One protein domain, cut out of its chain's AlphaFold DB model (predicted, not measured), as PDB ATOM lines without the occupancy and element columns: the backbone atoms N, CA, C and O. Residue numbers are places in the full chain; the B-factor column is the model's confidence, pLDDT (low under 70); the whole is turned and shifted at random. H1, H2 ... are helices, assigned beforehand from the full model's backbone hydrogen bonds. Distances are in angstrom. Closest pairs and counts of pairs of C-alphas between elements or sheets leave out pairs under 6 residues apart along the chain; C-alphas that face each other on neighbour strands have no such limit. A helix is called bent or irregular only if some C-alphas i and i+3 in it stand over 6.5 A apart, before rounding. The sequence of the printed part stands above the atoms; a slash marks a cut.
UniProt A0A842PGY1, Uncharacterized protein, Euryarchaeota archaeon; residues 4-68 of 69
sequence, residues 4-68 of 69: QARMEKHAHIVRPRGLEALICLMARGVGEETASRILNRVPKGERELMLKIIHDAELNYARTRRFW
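Overview. This is residues 4 to 68 of the 69 residues of an uncharacterized protein of Euryarchaeota archaeon (UniProt A0A842PGY1). Two longer helices, H1 and H4, make a loose V that opens toward the first and last printed residues, and two short helices, H2 and H3, fill the middle between them as a helical hairpin. H3 is the hub, in contact with the other three helices, while the second half of H4 runs on beyond its contact with H3. The printed part has 65 residues with four named helices, H1 H2 H3 H4 along the chain, and no named strand: all helix. It is compact, with a radius of gyration of the C-alphas of 11.9 A, and flat, spanning 34 by 31 by 15 A.

Along the chain. H1, residues 4 to 17, begins at C-alpha 4 (5.404, 83.508, 0.078) and is 20.4 A long; it is neither bent nor irregular, but only just, with C-alphas 13 and 16 6.5 A apart. H2 is residues 19 to 26 and H3 residues 32 to 41, which begins at C-alpha 32 (7.468, 84.946, 13.610). H4, residues 47 to 67, is 31.0 A long and ends at C-alpha 67 (-8.121, 78.795, 25.757). It is irregular: C-alphas 63 and 66 are 7.0 A apart.

Arrangement. H3 touches H1 at a shallow tilt of 13 degrees, the same way; the closest C-alphas, of Ile 13 and Ser 36, are 6.7 A apart. H2 and H3 touch as a helical hairpin at a steep tilt of 41 degrees, closest at the C-alphas of Cys 24 and Ala 35, 5.6 A. H3 and H4 form another, touching with residues 50 to 54 of H4 alone, closest at the C-alphas of Ile 38 and Ile 53, 6.9 A; their tilt of 37 degrees is only just steep. The helix packing is mostly crossed, but only just, with 1 of 3 pairs at a shallow tilt. H1 and H2 touch only at the corner, closest at the C-alphas of Val 14 and Ala 21, 5.2 A. H2 and H4 are close but not clearly touching, and H1 and H4 are apart. In H2 and H3 every O i to N i+4 pair is within hydrogen-bond range; in H1 8 of 10 are, in H4 15 of 17.

Size, cuts and confidence. The two C-alphas farthest apart, of Gly 45 and Phe 67, are 35.2 A apart. The printed part has no cut, and its three links are tight. The mean pLDDT of the printed part is 92.0, and no printed residue is under 70.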
ATOM      1  N   GLN A   4       4.275  82.618   0.364       88.44
ATOM      2  CA  GLN A   4       5.404  83.508   0.078       88.44
ATOM      3  C   GLN A   4       5.653  84.533   1.189       88.44
ATOM      4  O   GLN A   4       6.750  84.553   1.737       88.44
ATOM      5  N   ALA A   5       4.630  85.275   1.623       88.19
ATOM      6  CA  ALA A   5       4.797  86.302   2.651       88.19
ATOM      7  C   ALA A   5       5.331  85.717   3.971       88.19
ATOM      8  O   ALA A   5       6.173  86.314   4.635       88.19
ATOM      9  N   ARG A   6       4.886  84.511   4.350       85.75
ATOM     10  CA  ARG A   6       5.411  83.815   5.537       85.75
ATOM     11  C   ARG A   6       6.878  83.413   5.351       85.75
ATOM     12  O   ARG A   6       7.677  83.569   6.271       85.75
ATOM     13  N   MET A   7       7.229  82.894   4.174       89.69
ATOM     14  CA  MET A   7       8.605  82.508   3.848       89.69
ATOM     15  C   MET A   7       9.557  83.706   3.866       89.69
ATOM     16  O   MET A   7      10.641  83.600   4.431       89.69
ATOM     17  N   GLU A   8       9.141  84.850   3.324       92.06
ATOM     18  CA  GLU A   8       9.937  86.082   3.316       92.06
ATOM     19  C   GLU A   8      10.257  86.556   4.735       92.06
ATOM     20  O   GLU A   8      11.406  86.870   5.055       92.06
ATOM     21  N   LYS A   9       9.268  86.529   5.631       90.00
ATOM     22  CA  LYS A   9       9.479  86.914   7.026       90.00
ATOM     23  C   LYS A   9      10.384  85.943   7.780       90.00
ATOM     24  O   LYS A   9      11.253  86.376   8.533       90.00
ATOM     25  N   HIS A  10      10.237  84.638   7.550       91.06
ATOM     26  CA  HIS A  10      11.154  83.652   8.125       91.06
ATOM     27  C   HIS A  10      12.582  83.867   7.608       91.06
ATOM     28  O   HIS A  10      13.522  83.870   8.401       91.06
ATOM     29  N   ALA A  11      12.756  84.129   6.309       93.06
ATOM     30  CA  ALA A  11      14.059  84.433   5.723       93.06
ATOM     31  C   ALA A  11      14.685  85.697   6.334       93.06
ATOM     32  O   ALA A  11      15.884  85.714   6.618       93.06
ATOM     33  N   HIS A  12      13.879  86.726   6.610       92.69
ATOM     34  CA  HIS A  12      14.337  87.949   7.266       92.69
ATOM     35  C   HIS A  12      14.859  87.697   8.690       92.69
ATOM     36  O   HIS A  12      15.860  88.287   9.087       92.69
ATOM     37  N   ILE A  13      14.220  86.800   9.449       92.56
ATOM     38  CA  ILE A  13      14.653  86.426  10.806       92.56
ATOM     39  C   ILE A  13      15.895  85.520  10.765       92.56
ATOM     40  O   ILE A  13      16.805  85.668  11.584       92.56
ATOM     41  N   VAL A  14      15.964  84.604   9.795       94.12
ATOM     42  CA  VAL A  14      17.087  83.666   9.640       94.12
ATOM     43  C   VAL A  14      18.350  84.370   9.142       94.12
ATOM     44  O   VAL A  14      19.436  84.063   9.625       94.12
ATOM     45  N   ARG A  15      18.248  85.361   8.249       93.44
ATOM     46  CA  ARG A  15      19.405  86.081   7.685       93.44
ATOM     47  C   ARG A  15      20.407  86.621   8.735       93.44
ATOM     48  O   ARG A  15      21.599  86.397   8.549       93.44
ATOM     49  N   PRO A  16      20.002  87.316   9.819       91.06
ATOM     50  CA  PRO A  16      20.941  87.881  10.797       91.06
ATOM     51  C   PRO A  16      21.424  86.906  11.886       91.06
ATOM     52  O   PRO A  16      22.457  87.167  12.513       91.06
ATOM     53  N   ARG A  17      20.663  85.841  12.170       90.00
ATOM     54  CA  ARG A  17      20.848  84.942  13.332       90.00
ATOM     55  C   ARG A  17      21.231  83.510  12.947       90.00
ATOM     56  O   ARG A  17      21.740  82.769  13.781       90.00
ATOM     57  N   GLY A  18      20.994  83.110  11.702       91.94
ATOM     58  CA  GLY A  18      21.301  81.780  11.186       91.94
ATOM     59  C   GLY A  18      20.602  80.672  11.973       91.94
ATOM     60  O   GLY A  18      19.378  80.665  12.117       91.94
ATOM     61  N   LEU A  19      21.397  79.734  12.493       92.31
ATOM     62  CA  LEU A  19      20.916  78.543  13.194       92.31
ATOM     63  C   LEU A  19      20.090  78.872  14.448       92.31
ATOM     64  O   LEU A  19      19.113  78.182  14.728       92.31
ATOM     65  N   GLU A  20      20.434  79.938  15.173       92.75
ATOM     66  CA  GLU A  20      19.695  80.368  16.368       92.75
ATOM     67  C   GLU A  20      18.236  80.710  16.038       92.75
ATOM     68  O   GLU A  20      17.310  80.306  16.744       92.75
ATOM     69  N   ALA A  21      18.019  81.392  14.910       94.31
ATOM     70  CA  ALA A  21      16.681  81.704  14.426       94.31
ATOM     71  C   ALA A  21      15.908  80.458  14.001       94.31
ATOM     72  O   ALA A  21      14.714  80.365  14.279       94.31
ATOM     73  N   LEU A  22      16.577  79.494  13.364       93.69
ATOM     74  CA  LEU A  22      15.939  78.244  12.964       93.69
ATOM     75  C   LEU A  22      15.461  77.450  14.185       93.69
ATOM     76  O   LEU A  22      14.314  77.015  14.209       93.69
ATOM     77  N   ILE A  23      16.302  77.319  15.216       93.62
ATOM     78  CA  ILE A  23      15.937  76.651  16.476       93.62
ATOM     79  C   ILE A  23      14.721  77.335  17.107       93.62
ATOM     80  O   ILE A  23      13.775  76.664  17.511       93.62
ATOM     81  N   CYS A  24      14.717  78.668  17.140       94.75
ATOM     82  CA  CYS A  24      13.612  79.435  17.700       94.75
ATOM     83  C   CYS A  24      12.300  79.232  16.921       94.75
ATOM     84  O   CYS A  24      11.255  79.031  17.530       94.75
ATOM     85  N   LEU A  25      12.352  79.210  15.586       92.69
ATOM     86  CA  LEU A  25      11.182  78.979  14.728       92.69
ATOM     87  C   LEU A  25      10.656  77.534  14.775       92.69
ATOM     88  O   LEU A  25       9.507  77.303  14.406       92.69
ATOM     89  N   MET A  26      11.468  76.562  15.204       93.00
ATOM     90  CA  MET A  26      11.026  75.172  15.386       93.00
ATOM     91  C   MET A  26      10.333  74.920  16.732       93.00
ATOM     92  O   MET A  26       9.724  73.864  16.913       93.00
ATOM     93  N   ALA A  27      10.411  75.864  17.671       94.06
ATOM     94  CA  ALA A  27       9.805  75.721  18.985       94.06
ATOM     95  C   ALA A  27       8.270  75.727  18.922       94.06
ATOM     96  O   ALA A  27       7.640  76.440  18.132       94.06
ATOM     97  N   ARG A  28       7.634  74.923  19.777       92.25
ATOM     98  CA  ARG A  28       6.184  74.731  19.729       92.25
ATOM     99  C   ARG A  28       5.447  75.973  20.236       92.25
ATOM    100  O   ARG A  28       5.633  76.409  21.366       92.25
ATOM    101  N   GLY A  29       4.560  76.515  19.401       89.56
ATOM    102  CA  GLY A  29       3.812  77.736  19.725       89.56
ATOM    103  C   GLY A  29       4.598  79.030  19.513       89.56
ATOM    104  O   GLY A  29       4.115  80.103  19.877       89.56
ATOM    105  N   VAL A  30       5.786  78.955  18.906       92.75
ATOM    106  CA  VAL A  30       6.603  80.122  18.570       92.75
ATOM    107  C   VAL A  30       6.385  80.492  17.101       92.75
ATOM    108  O   VAL A  30       6.809  79.787  16.192       92.75
ATOM    109  N   GLY A  31       5.690  81.608  16.870       89.62
ATOM    110  CA  GLY A  31       5.534  82.218  15.543       89.62
ATOM    111  C   GLY A  31       6.609  83.267  15.238       89.62
ATOM    112  O   GLY A  31       7.483  83.527  16.063       89.62
ATOM    113  N   GLU A  32       6.510  83.921  14.075       90.81
ATOM    114  CA  GLU A  32       7.468  84.946  13.610       90.81
ATOM    115  C   GLU A  32       7.728  86.056  14.647       90.81
ATOM    116  O   GLU A  32       8.874  86.432  14.892       90.81
ATOM    117  N   GLU A  33       6.676  86.556  15.298       91.06
ATOM    118  CA  GLU A  33       6.763  87.682  16.227       91.06
ATOM    119  C   GLU A  33       7.435  87.255  17.525       91.06
ATOM    120  O   GLU A  33       8.323  87.940  18.035       91.06
ATOM    121  N   THR A  34       7.032  86.095  18.045       93.38
ATOM    122  CA  THR A  34       7.622  85.509  19.246       93.38
ATOM    123  C   THR A  34       9.094  85.195  19.002       93.38
ATOM    124  O   THR A  34       9.930  85.577  19.817       93.38
ATOM    125  N   ALA A  35       9.435  84.605  17.854       93.94
ATOM    126  CA  ALA A  35      10.818  84.332  17.483       93.94
ATOM    127  C   ALA A  35      11.651  85.618  17.394       93.94
ATOM    128  O   ALA A  35      12.726  85.701  17.983       93.94
ATOM    129  N   SER A  36      11.132  86.656  16.729       93.31
ATOM    130  CA  SER A  36      11.799  87.959  16.635       93.31
ATOM    131  C   SER A  36      12.047  88.581  18.017       93.31
ATOM    132  O   SER A  36      13.150  89.054  18.293       93.31
ATOM    133  N   ARG A  37      11.070  88.513  18.936       93.44
ATOM    134  CA  ARG A  37      11.227  88.995  20.322       93.44
ATOM    135  C   ARG A  37      12.296  88.223  21.092       93.44
ATOM    136  O   ARG A  37      13.126  88.849  21.748       93.44
ATOM    137  N   ILE A  38      12.283  86.890  21.018       93.75
ATOM    138  CA  ILE A  38      13.264  86.039  21.708       93.75
ATOM    139  C   ILE A  38      14.665  86.355  21.198       93.75
ATOM    140  O   ILE A  38      15.559  86.630  21.994       93.75
ATOM    141  N   LEU A  39      14.840  86.380  19.876       92.44
ATOM    142  CA  LEU A  39      16.131  86.661  19.269       92.44
ATOM    143  C   LEU A  39      16.597  88.059  19.665       92.44
ATOM    144  O   LEU A  39      17.683  88.174  20.208       92.44
ATOM    145  N   ASN A  40      15.785  89.108  19.526       92.44
ATOM    146  CA  ASN A  40      16.191  90.467  19.913       92.44
ATOM    147  C   ASN A  40      16.571  90.608  21.395       92.44
ATOM    148  O   ASN A  40      17.427  91.426  21.721       92.44
ATOM    149  N   ARG A  41      15.974  89.807  22.284       92.94
ATOM    150  CA  ARG A  41      16.293  89.814  23.717       92.94
ATOM    151  C   ARG A  41      17.609  89.109  24.047       92.94
ATOM    152  O   ARG A  41      18.225  89.436  25.056       92.94
ATOM    153  N   VAL A  42      18.024  88.138  23.236       93.25
ATOM    154  CA  VAL A  42      19.205  87.315  23.511       93.25
ATOM    155  C   VAL A  42      20.415  87.855  22.747       93.25
ATOM    156  O   VAL A  42      20.353  87.960  21.518       93.25
ATOM    157  N   PRO A  43      21.533  88.181  23.416       90.62
ATOM    158  CA  PRO A  43      22.792  88.478  22.737       90.62
ATOM    159  C   PRO A  43      23.249  87.300  21.867       90.62
ATOM    160  O   PRO A  43      22.974  86.143  22.179       90.62
ATOM    161  N   LYS A  44      23.957  87.567  20.765       85.50
ATOM    162  CA  LYS A  44      24.536  86.482  19.956       85.50
ATOM    163  C   LYS A  44      25.589  85.731  20.774       85.50
ATOM    164  O   LYS A  44      26.421  86.370  21.409       85.50
ATOM    165  N   GLY A  45      25.566  84.400  20.719       85.75
ATOM    166  CA  GLY A  45      26.499  83.536  21.457       85.75
ATOM    167  C   GLY A  45      25.960  83.029  22.800       85.75
ATOM    168  O   GLY A  45      26.421  82.000  23.284       85.75
ATOM    169  N   GLU A  46      24.913  83.656  23.341       91.75
ATOM    170  CA  GLU A  46      24.253  83.259  24.593       91.75
ATOM    171  C   GLU A  46      23.191  82.170  24.354       91.75
ATOM    172  O   GLU A  46      21.990  82.337  24.592       91.75
ATOM    173  N   ARG A  47      23.636  81.018  23.843       90.00
ATOM    174  CA  ARG A  47      22.738  79.932  23.422       90.00
ATOM    175  C   ARG A  47      21.936  79.335  24.579       90.00
ATOM    176  O   ARG A  47      20.774  78.984  24.391       90.00
ATOM    177  N   GLU A  48      22.522  79.225  25.767       94.00
ATOM    178  CA  GLU A  48      21.832  78.687  26.948       94.00
ATOM    179  C   GLU A  48      20.671  79.586  27.380       94.00
ATOM    180  O   GLU A  48      19.558  79.109  27.619       94.00
ATOM    181  N   LEU A  49      20.896  80.904  27.391       94.19
ATOM    182  CA  LEU A  49      19.852  81.885  27.665       94.19
ATOM    183  C   LEU A  49      18.735  81.810  26.620       94.19
ATOM    184  O   LEU A  49      17.556  81.828  26.980       94.19
ATOM    185  N   MET A  50      19.090  81.679  25.339       94.69
ATOM    186  CA  MET A  50      18.111  81.509  24.265       94.69
ATOM    187  C   MET A  50      17.230  80.283  24.495       94.69
ATOM    188  O   MET A  50      16.005  80.390  24.451       94.69
ATOM    189  N   LEU A  51      17.842  79.130  24.772       94.88
ATOM    190  CA  LEU A  51      17.124  77.878  25.005       94.88
ATOM    191  C   LEU A  51      16.208  77.970  26.230       94.88
ATOM    192  O   LEU A  51      15.076  77.495  26.179       94.88
ATOM    193  N   LYS A  52      16.645  78.649  27.297       96.25
ATOM    194  CA  LYS A  52      15.818  78.889  28.485       96.25
ATOM    195  C   LYS A  52      14.574  79.722  28.168       96.25
ATOM    196  O   LYS A  52      13.488  79.406  28.646       96.25
ATOM    197  N   ILE A  53      14.717  80.773  27.361       95.81
ATOM    198  CA  ILE A  53      13.584  81.621  26.963       95.81
ATOM    199  C   ILE A  53      12.635  80.861  26.030       95.81
ATOM    200  O   ILE A  53      11.419  80.973  26.179       95.81
ATOM    201  N   ILE A  54      13.172  80.072  25.095       95.62
ATOM    202  CA  ILE A  54      12.366  79.203  24.228       95.62
ATOM    203  C   ILE A  54      11.545  78.228  25.076       95.62
ATOM    204  O   ILE A  54      10.338  78.121  24.881       95.62
ATOM    205  N   HIS A  55      12.174  77.581  26.057       95.69
ATOM    206  CA  HIS A  55      11.499  76.645  26.949       95.69
ATOM    207  C   HIS A  55      10.333  77.293  27.713       95.69
ATOM    208  O   HIS A  55       9.245  76.720  27.786       95.69
ATOM    209  N   ASP A  56      10.519  78.509  28.237       95.38
ATOM    210  CA  ASP A  56       9.441  79.248  28.906       95.38
ATOM    211  C   ASP A  56       8.286  79.583  27.945       95.38
ATOM    212  O   ASP A  56       7.111  79.418  28.285       95.38
ATOM    213  N   ALA A  57       8.605  79.974  26.707       95.00
ATOM    214  CA  ALA A  57       7.603  80.222  25.676       95.00
ATOM    215  C   ALA A  57       6.787  78.957  25.345       95.00
ATOM    216  O   ALA A  57       5.559  79.032  25.248       95.00
ATOM    217  N   GLU A  58       7.435  77.794  25.240       94.31
ATOM    218  CA  GLU A  58       6.755  76.515  25.005       94.31
ATOM    219  C   GLU A  58       5.848  76.117  26.177       94.31
ATOM    220  O   GLU A  58       4.721  75.663  25.961       94.31
ATOM    221  N   LEU A  59       6.294  76.331  27.420       95.12
ATOM    222  CA  LEU A  59       5.469  76.112  28.610       95.12
ATOM    223  C   LEU A  59       4.235  77.021  28.612       95.12
ATOM    224  O   LEU A  59       3.127  76.563  28.894       95.12
ATOM    225  N   ASN A  60       4.402  78.299  28.268       93.00
ATOM    226  CA  ASN A  60       3.297  79.252  28.198       93.00
ATOM    227  C   ASN A  60       2.297  78.882  27.099       93.00
ATOM    228  O   ASN A  60       1.086  78.935  27.332       93.00
ATOM    229  N   TYR A  61       2.777  78.423  25.943       92.56
ATOM    230  CA  TYR A  61       1.910  77.875  24.906       92.56
ATOM    231  C   TYR A  61       1.171  76.625  25.399       92.56
ATOM    232  O   TYR A  61      -0.048  76.546  25.282       92.56
ATOM    233  N   ALA A  62       1.865  75.670  26.025       93.56
ATOM    234  CA  ALA A  62       1.248  74.453  26.551       93.56
ATOM    235  C   ALA A  62       0.164  74.742  27.606       93.56
ATOM    236  O   ALA A  62      -0.872  74.076  27.614       93.56
ATOM    237  N   ARG A  63       0.370  75.755  28.459       91.56
ATOM    238  CA  ARG A  63      -0.612  76.204  29.462       91.56
ATOM    239  C   ARG A  63      -1.821  76.890  28.830       91.56
ATOM    240  O   ARG A  63      -2.951  76.622  29.227       91.56
ATOM    241  N   THR A  64      -1.593  77.784  27.868       92.19
ATOM    242  CA  THR A  64      -2.646  78.667  27.342       92.19
ATOM    243  C   THR A  64      -3.365  78.118  26.114       92.19
ATOM    244  O   THR A  64      -4.489  78.541  25.854       92.19
ATOM    245  N   ARG A  65      -2.811  77.105  25.422       87.62
ATOM    246  CA  ARG A  65      -3.416  76.500  24.215       87.62
ATOM    247  C   ARG A  65      -4.859  76.037  24.406       87.62
ATOM    248  O   ARG A  65      -5.601  75.962  23.437       87.62
ATOM    249  N   ARG A  66      -5.258  75.691  25.637       88.81
ATOM    250  CA  ARG A  66      -6.625  75.251  25.961       88.81
ATOM    251  C   ARG A  66      -7.660  76.370  25.781       88.81
ATOM    252  O   ARG A  66      -8.828  76.069  25.577       88.81
ATOM    253  N   PHE A  67      -7.242  77.628  25.860       85.75
ATOM    254  CA  PHE A  67      -8.121  78.795  25.757       85.75
ATOM    255  C   PHE A  67      -8.200  79.368  24.334       85.75
ATOM    256  O   PHE A  67      -8.839  80.392  24.138       85.75
ATOM    257  N   TRP A  68      -7.517  78.756  23.360       78.00
ATOM    258  CA  TRP A  68      -7.384  79.262  21.985       78.00
ATOM    259  C   TRP A  68      -8.310  78.505  21.011       78.00
ATOM    260  O   TRP A  68      -7.928  78.258  19.868       78.00
TER     261      TRP A  68